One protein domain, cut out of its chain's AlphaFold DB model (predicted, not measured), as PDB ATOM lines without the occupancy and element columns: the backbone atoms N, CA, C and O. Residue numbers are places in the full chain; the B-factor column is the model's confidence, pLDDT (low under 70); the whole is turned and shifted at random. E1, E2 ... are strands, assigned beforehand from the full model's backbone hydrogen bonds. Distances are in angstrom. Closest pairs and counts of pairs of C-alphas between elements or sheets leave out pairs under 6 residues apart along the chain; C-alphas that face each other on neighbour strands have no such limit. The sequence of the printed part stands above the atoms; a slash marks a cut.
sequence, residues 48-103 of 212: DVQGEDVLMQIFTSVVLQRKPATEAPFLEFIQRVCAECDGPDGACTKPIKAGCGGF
ATOM      1  N   ASP A  48      -6.843 -26.244  -4.338       79.81
ATOM      2  CA  ASP A  48      -8.186 -26.789  -4.474       79.81
ATOM      3  C   ASP A  48      -8.158 -27.969  -5.463       79.81
ATOM      4  O   ASP A  48      -7.815 -27.794  -6.625       79.81
ATOM      5  N   VAL A  49      -8.480 -29.184  -5.012       76.25
ATOM      6  CA  VAL A  49      -8.553 -30.408  -5.842       76.25
ATOM      7  C   VAL A  49      -9.995 -30.796  -6.189       76.25
ATOM      8  O   VAL A  49     -10.746 -31.250  -5.324       76.25
ATOM      9  N   GLN A  50     -10.415 -30.658  -7.437       74.25
ATOM     10  CA  GLN A  50     -11.760 -31.051  -7.869       74.25
ATOM     11  C   GLN A  50     -11.702 -32.308  -8.737       74.25
ATOM     12  O   GLN A  50     -11.474 -32.241  -9.943       74.25
ATOM     13  N   GLY A  51     -11.933 -33.471  -8.121       75.50
ATOM     14  CA  GLY A  51     -11.726 -34.758  -8.784       75.50
ATOM     15  C   GLY A  51     -10.242 -34.980  -9.080       75.50
ATOM     16  O   GLY A  51      -9.449 -35.109  -8.154       75.50
ATOM     17  N   GLU A  52      -9.883 -35.014 -10.361       72.94
ATOM     18  CA  GLU A  52      -8.498 -35.169 -10.827       72.94
ATOM     19  C   GLU A  52      -7.833 -33.828 -11.192       72.94
ATOM     20  O   GLU A  52      -6.626 -33.782 -11.422       72.94
ATOM     21  N   ASP A  53      -8.594 -32.729 -11.212       78.56
ATOM     22  CA  ASP A  53      -8.067 -31.400 -11.511       78.56
ATOM     23  C   ASP A  53      -7.557 -30.704 -10.243       78.56
ATOM     24  O   ASP A  53      -8.186 -30.762  -9.180       78.56
ATOM     25  N   VAL A  54      -6.467 -29.949 -10.372       81.25
ATOM     26  CA  VAL A  54      -5.869 -29.172  -9.281       81.25
ATOM     27  C   VAL A  54      -5.801 -27.696  -9.652       81.25
ATOM     28  O   VAL A  54      -5.247 -27.306 -10.680       81.25
ATOM     29  N   LEU A  55      -6.321 -26.853  -8.772       85.94
ATOM     30  CA  LEU A  55      -6.209 -25.406  -8.823       85.94
ATOM     31  C   LEU A  55      -5.253 -24.931  -7.729       85.94
ATOM     32  O   LEU A  55      -5.484 -25.129  -6.539       85.94
ATOM     33  N   MET A  56      -4.176 -24.278  -8.144       86.44
ATOM     34  CA  MET A  56      -3.202 -23.642  -7.267       86.44
ATOM     35  C   MET A  56      -3.439 -22.137  -7.296       86.44
ATOM     36  O   MET A  56      -3.465 -21.551  -8.375       86.44
ATOM     37  N   GLN A  57      -3.618 -21.510  -6.138       87.38
ATOM     38  CA  GLN A  57      -3.974 -20.095  -6.011       87.38
ATOM     39  C   GLN A  57      -3.075 -19.402  -4.994       87.38
ATOM     40  O   GLN A  57      -2.738 -19.965  -3.953       87.38
ATOM     41  N   ILE A  58      -2.720 -18.150  -5.250       86.69
ATOM     42  CA  ILE A  58      -2.101 -17.279  -4.252       86.69
ATOM     43  C   ILE A  58      -2.617 -15.855  -4.430       86.69
ATOM     44  O   ILE A  58      -2.745 -15.357  -5.547       86.69
ATOM     45  N   PHE A  59      -2.911 -15.203  -3.309       85.44
ATOM     46  CA  PHE A  59      -3.419 -13.838  -3.271       85.44
ATOM     47  C   PHE A  59      -2.331 -12.890  -2.777       85.44
ATOM     48  O   PHE A  59      -1.604 -13.199  -1.828       85.44
ATOM     49  N   THR A  60      -2.218 -11.723  -3.404       84.50
ATOM     50  CA  THR A  60      -1.363 -10.651  -2.889       84.50
ATOM     51  C   THR A  60      -2.039  -9.936  -1.724       84.50
ATOM     52  O   THR A  60      -3.257  -9.980  -1.557       84.50
ATOM     53  N   SER A  61      -1.257  -9.181  -0.953       82.00
ATOM     54  CA  SER A  61      -1.825  -8.069  -0.190       82.00
ATOM     55  C   SER A  61      -2.485  -7.058  -1.135       82.00
ATOM     56  O   SER A  61      -2.219  -7.058  -2.343       82.00
ATOM     57  N   VAL A  62      -3.302  -6.161  -0.581       83.75
ATOM     58  CA  VAL A  62      -3.830  -5.023  -1.340       83.75
ATOM     59  C   VAL A  62      -2.693  -4.260  -2.022       83.75
ATOM     60  O   VAL A  62      -1.650  -3.987  -1.422       83.75
ATOM     61  N   VAL A  63      -2.892  -3.946  -3.293       88.12
ATOM     62  CA  VAL A  63      -1.990  -3.131  -4.100       88.12
ATOM     63  C   VAL A  63      -2.632  -1.766  -4.311       88.12
ATOM     64  O   VAL A  63      -3.851  -1.635  -4.360       88.12
ATOM     65  N   LEU A  64      -1.808  -0.725  -4.432       88.44
ATOM     66  CA  LEU A  64      -2.264   0.648  -4.691       88.44
ATOM     67  C   LEU A  64      -3.137   1.269  -3.577       88.44
ATOM     68  O   LEU A  64      -3.839   2.252  -3.820       88.44
ATOM     69  N   GLN A  65      -3.069   0.754  -2.344       86.56
ATOM     70  CA  GLN A  65      -3.780   1.341  -1.207       86.56
ATOM     71  C   GLN A  65      -3.139   2.676  -0.800       86.56
ATOM     72  O   GLN A  65      -2.038   2.720  -0.258       86.56
ATOM     73  N   ARG A  66      -3.836   3.787  -1.068       83.00
ATOM     74  CA  ARG A  66      -3.348   5.143  -0.746       83.00
ATOM     75  C   ARG A  66      -3.599   5.554   0.700       83.00
ATOM     76  O   ARG A  66      -2.845   6.357   1.239       83.00
ATOM     77  N   LYS A  67      -4.675   5.056   1.309       85.69
ATOM     78  CA  LYS A  67      -5.046   5.340   2.697       85.69
ATOM     79  C   LYS A  67      -5.383   4.029   3.412       85.69
ATOM     80  O   LYS A  67      -6.028   3.169   2.812       85.69
ATOM     81  N   PRO A  68      -4.980   3.861   4.681       79.00
ATOM     82  CA  PRO A  68      -5.455   2.746   5.489       79.00
ATOM     83  C   PRO A  68      -6.989   2.719   5.530       79.00
ATOM     84  O   PRO A  68      -7.624   3.774   5.534       79.00
ATOM     85  N   ALA A  69      -7.570   1.518   5.564       73.62
ATOM     86  CA  ALA A  69      -9.016   1.277   5.620       73.62
ATOM     87  C   ALA A  69      -9.843   1.747   4.401       73.62
ATOM     88  O   ALA A  69     -11.069   1.716   4.459       73.62
ATOM     89  N   THR A  70      -9.212   2.128   3.283       78.38
ATOM     90  CA  THR A  70      -9.922   2.313   2.006       78.38
ATOM     91  C   THR A  70      -9.814   1.071   1.134       78.38
ATOM     92  O   THR A  70      -8.774   0.401   1.142       78.38
ATOM     93  N   GLU A  71     -10.859   0.809   0.349       79.25
ATOM     94  CA  GLU A  71     -10.873  -0.253  -0.656       79.25
ATOM     95  C   GLU A  71      -9.713  -0.088  -1.643       79.25
ATOM     96  O   GLU A  71      -9.361   1.020  -2.058       79.25
ATOM     97  N   ALA A  72      -9.088  -1.209  -1.985       88.62
ATOM     98  CA  ALA A  72      -7.965  -1.272  -2.901       88.62
ATOM     99  C   ALA A  72      -7.946  -2.650  -3.577       88.62
ATOM    100  O   ALA A  72      -8.339  -3.639  -2.947       88.62
ATOM    101  N   PRO A  73      -7.509  -2.738  -4.845       89.06
ATOM    102  CA  PRO A  73      -7.439  -4.012  -5.543       89.06
ATOM    103  C   PRO A  73      -6.395  -4.935  -4.908       89.06
ATOM    104  O   PRO A  73      -5.437  -4.491  -4.279       89.06
ATOM    105  N   PHE A  74      -6.548  -6.232  -5.131       88.75
ATOM    106  CA  PHE A  74      -5.520  -7.244  -4.909       88.75
ATOM    107  C   PHE A  74      -5.453  -8.137  -6.149       88.75
ATOM    108  O   PHE A  74      -6.353  -8.110  -6.990       88.75
ATOM    109  N   LEU A  75      -4.368  -8.893  -6.285       89.31
ATOM    110  CA  LEU A  75      -4.178  -9.809  -7.400       89.31
ATOM    111  C   LEU A  75      -4.306 -11.249  -6.913       89.31
ATOM    112  O   LEU A  75      -3.796 -11.609  -5.850       89.31
ATOM    113  N   GLU A  76      -4.961 -12.064  -7.729       89.31
ATOM    114  CA  GLU A  76      -4.991 -13.512  -7.600       89.31
ATOM    115  C   GLU A  76      -4.154 -14.111  -8.732       89.31
ATOM    116  O   GLU A  76      -4.408 -13.861  -9.911       89.31
ATOM    117  N   PHE A  77      -3.151 -14.906  -8.372       90.38
ATOM    118  CA  PHE A  77      -2.382 -15.695  -9.325       90.38
ATOM    119  C   PHE A  77      -2.837 -17.143  -9.239       90.38
ATOM    120  O   PHE A  77      -2.828 -17.728  -8.153       90.38
ATOM    121  N   ILE A  78      -3.213 -17.716 -10.385       89.38
ATOM    122  CA  ILE A  78      -3.722 -19.084 -10.463       89.38
ATOM    123  C   ILE A  78      -2.927 -19.932 -11.451       89.38
ATOM    124  O   ILE A  78      -2.521 -19.457 -12.511       89.38
ATOM    125  N   GLN A  79      -2.768 -21.209 -11.125       87.12
ATOM    126  CA  GLN A  79      -2.319 -22.246 -12.044       87.12
ATOM    127  C   GLN A  79      -3.305 -23.410 -11.982       87.12
ATOM    128  O   GLN A  79      -3.676 -23.862 -10.900       87.12
ATOM    129  N   ARG A  80      -3.738 -23.884 -13.151       84.81
ATOM    130  CA  ARG A  80      -4.657 -25.016 -13.288       84.81
ATOM    131  C   ARG A  80      -3.890 -26.202 -13.857       84.81
ATOM    132  O   ARG A  80      -3.214 -26.056 -14.875       84.81
ATOM    133  N   VAL A  81      -3.981 -27.342 -13.188       81.00
ATOM    134  CA  VAL A  81      -3.465 -28.634 -13.641       81.00
ATOM    135  C   VAL A  81      -4.683 -29.504 -13.919       81.00
ATOM    136  O   VAL A  81      -5.444 -29.787 -12.999       81.00
ATOM    137  N   CYS A  82      -4.898 -29.857 -15.183       78.19
ATOM    138  CA  CYS A  82      -6.113 -30.534 -15.638       78.19
ATOM    139  C   CYS A  82      -5.827 -31.985 -15.992       78.19
ATOM    140  O   CYS A  82      -4.774 -32.270 -16.563       78.19
ATOM    141  N   ALA A  83      -6.770 -32.871 -15.692       66.31
ATOM    142  CA  ALA A  83      -6.601 -34.308 -15.879       66.31
ATOM    143  C   ALA A  83      -6.678 -34.765 -17.348       66.31
ATOM    144  O   ALA A  83      -6.066 -35.761 -17.711       66.31
ATOM    145  N   GLU A  84      -7.375 -34.020 -18.215       62.84
ATOM    146  CA  GLU A  84      -7.665 -34.409 -19.609       62.84
ATOM    147  C   GLU A  84      -6.475 -34.230 -20.591       62.84
ATOM    148  O   GLU A  84      -6.649 -33.738 -21.712       62.84
ATOM    149  N   CYS A  85      -5.257 -34.620 -20.203       60.75
ATOM    150  CA  CYS A  85      -4.098 -34.671 -21.104       60.75
ATOM    151  C   CYS A  85      -3.801 -36.114 -21.556       60.75
ATOM    152  O   CYS A  85      -2.778 -36.688 -21.197       60.75
ATOM    153  N   ASP A  86      -4.662 -36.679 -22.406       56.59
ATOM    154  CA  ASP A  86      -4.540 -38.070 -22.897       56.59
ATOM    155  C   ASP A  86      -3.643 -38.210 -24.150       56.59
ATOM    156  O   ASP A  86      -3.751 -39.173 -24.913       56.59
ATOM    157  N   GLY A  87      -2.798 -37.216 -24.441       59.00
ATOM    158  CA  GLY A  87      -1.908 -37.261 -25.601       59.00
ATOM    159  C   GLY A  87      -0.820 -38.336 -25.453       59.00
ATOM    160  O   GLY A  87      -0.381 -38.586 -24.330       59.00
ATOM    161  N   PRO A  88      -0.311 -38.916 -26.560       52.09
ATOM    162  CA  PRO A  88       0.713 -39.972 -26.531       52.09
ATOM    163  C   PRO A  88       1.976 -39.626 -25.721       52.09
ATOM    164  O   PRO A  88       2.620 -40.526 -25.195       52.09
ATOM    165  N   ASP A  89       2.275 -38.329 -25.565       58.62
ATOM    166  CA  ASP A  89       3.439 -37.796 -24.843       58.62
ATOM    167  C   ASP A  89       3.054 -36.934 -23.616       58.62
ATOM    168  O   ASP A  89       3.831 -36.089 -23.169       58.62
ATOM    169  N   GLY A  90       1.818 -37.050 -23.110       55.84
ATOM    170  CA  GLY A  90       1.265 -36.138 -22.093       55.84
ATOM    171  C   GLY A  90       0.935 -34.736 -22.632       55.84
ATOM    172  O   GLY A  90       0.594 -33.828 -21.874       55.84
ATOM    173  N   ALA A  91       1.026 -34.543 -23.951       57.34
ATOM    174  CA  ALA A  91       0.632 -33.313 -24.618       57.34
ATOM    175  C   ALA A  91      -0.895 -33.161 -24.589       57.34
ATOM    176  O   ALA A  91      -1.628 -33.956 -25.178       57.34
ATOM    177  N   CYS A  92      -1.379 -32.110 -23.931       59.03
ATOM    178  CA  CYS A  92      -2.786 -31.732 -23.963       59.03
ATOM    179  C   CYS A  92      -3.148 -31.234 -25.377       59.03
ATOM    180  O   CYS A  92      -2.930 -30.075 -25.726       59.03
ATOM    181  N   THR A  93      -3.662 -32.128 -26.225       57.91
ATOM    182  CA  THR A  93      -4.112 -31.802 -27.592       57.91
ATOM    183  C   THR A  93      -5.464 -31.087 -27.605       57.91
ATOM    184  O   THR A  93      -5.810 -30.436 -28.591       57.91
ATOM    185  N   LYS A  94      -6.221 -31.175 -26.505       62.66
ATOM    186  CA  LYS A  94      -7.470 -30.442 -26.296       62.66
ATOM    187  C   LYS A  94      -7.203 -29.138 -25.534       62.66
ATOM    188  O   LYS A  94      -6.358 -29.120 -24.638       62.66
ATOM    189  N   PRO A  95      -7.923 -28.046 -25.851       67.81
ATOM    190  CA  PRO A  95      -7.879 -26.831 -25.049       67.81
ATOM    191  C   PRO A  95      -8.232 -27.136 -23.592       67.81
ATOM    192  O   PRO A  95      -9.175 -27.882 -23.331       67.81
ATOM    193  N   ILE A  96      -7.510 -26.522 -22.650       70.75
ATOM    194  CA  ILE A  96      -7.839 -26.608 -21.225       70.75
ATOM    195  C   ILE A  96      -9.289 -26.159 -21.025       70.75
ATOM    196  O   ILE A  96      -9.663 -25.042 -21.396       70.75
ATOM    197  N   LYS A  97     -10.098 -27.022 -20.408       72.69
ATOM    198  CA  LYS A  97     -11.479 -26.704 -20.054       72.69
ATOM    199  C   LYS A  97     -11.525 -25.446 -19.184       72.69
ATOM    200  O   LYS A  97     -10.836 -25.344 -18.165       72.69
ATOM    201  N   ALA A  98     -12.383 -24.498 -19.559       73.12
ATOM    202  CA  ALA A  98     -12.626 -23.307 -18.755       73.12
ATOM    203  C   ALA A  98     -13.072 -23.705 -17.335       73.12
ATOM    204  O   ALA A  98     -13.989 -24.508 -17.165       73.12
ATOM    205  N   GLY A  99     -12.405 -23.160 -16.315       72.19
ATOM    206  CA  GLY A  99     -12.700 -23.473 -14.914       72.19
ATOM    207  C   GLY A  99     -12.190 -24.833 -14.418       72.19
ATOM    208  O   GLY A  99     -12.617 -25.260 -13.351       72.19
ATOM    209  N   CYS A 100     -11.291 -25.513 -15.139       77.50
ATOM    210  CA  CYS A 100     -10.632 -26.746 -14.678       77.50
ATOM    211  C   CYS A 100     -10.000 -26.589 -13.278       77.50
ATOM    212  O   CYS A 100      -9.179 -25.694 -13.074       77.50
ATOM    213  N   GLY A 101     -10.365 -27.441 -12.317       74.50
ATOM    214  CA  GLY A 101      -9.957 -27.314 -10.908       74.50
ATOM    215  C   GLY A 101     -10.803 -26.331 -10.082       74.50
ATOM    216  O   GLY A 101     -10.530 -26.115  -8.905       74.50
ATOM    217  N   GLY A 102     -11.838 -25.726 -10.673       77.31
ATOM    218  CA  GLY A 102     -12.833 -24.912  -9.971       77.31
ATOM    219  C   GLY A 102     -12.467 -23.441  -9.807       77.31
ATOM    220  O   GLY A 102     -11.772 -22.852 -10.629       77.31
ATOM    221  N   PHE A 103     -12.955 -22.810  -8.745       74.94
ATOM    222  CA  PHE A 103     -12.654 -21.405  -8.425       74.94
ATOM    223  C   PHE A 103     -12.088 -21.226  -7.012       74.94
ATOM    224  O   PHE A 103     -12.010 -20.105  -6.516       74.94
TER     225      PHE A 103
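AT A GLANCE: This is residues 48 to 103 of the 212 residues of the protein "Hypothetical protein" of Prymnesium polylepis (UniProt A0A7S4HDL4). With little regular structure, this is a rod: a narrow ribbon of E2 and E3, with short E1 beside E2 and a long loop beyond each end; the last residues fold back toward E1. The printed part has 56 residues, no named helix and strands E1, E2, E3, an all-strand meander, each the antiparallel neighbour of the one before; under half of the residues are in named elements. It is extended, radius of gyration of the C-alphas 16.5 A, spanning 54 by 19 by 15 A.

IN THESE COORDINATES: Find C-alpha 48 at (-8.186, -26.789, -4.474), where E1, residues 48 to 50, begins. E2, residues 53 to 59, runs 19.9 A; E3, residues 76 to 81, runs 16.4 A to (-3.465, -28.634, -13.641).

HOW THE PARTS SIT: Hairpin E1 and E2 stands at 158 degrees, with N 48 and O 55 2.8 A apart. Hairpin E2 and E3 stands at 164 degrees, with N 56 and O 79 2.8 A apart. E1 and E3 are apart.

THE WHOLE: C-alphas 67 and 88 are farthest apart, 54.2 A. The printed part has no cut; link E2 to E3 is long. Residues 83 to 95 have pLDDT under 70.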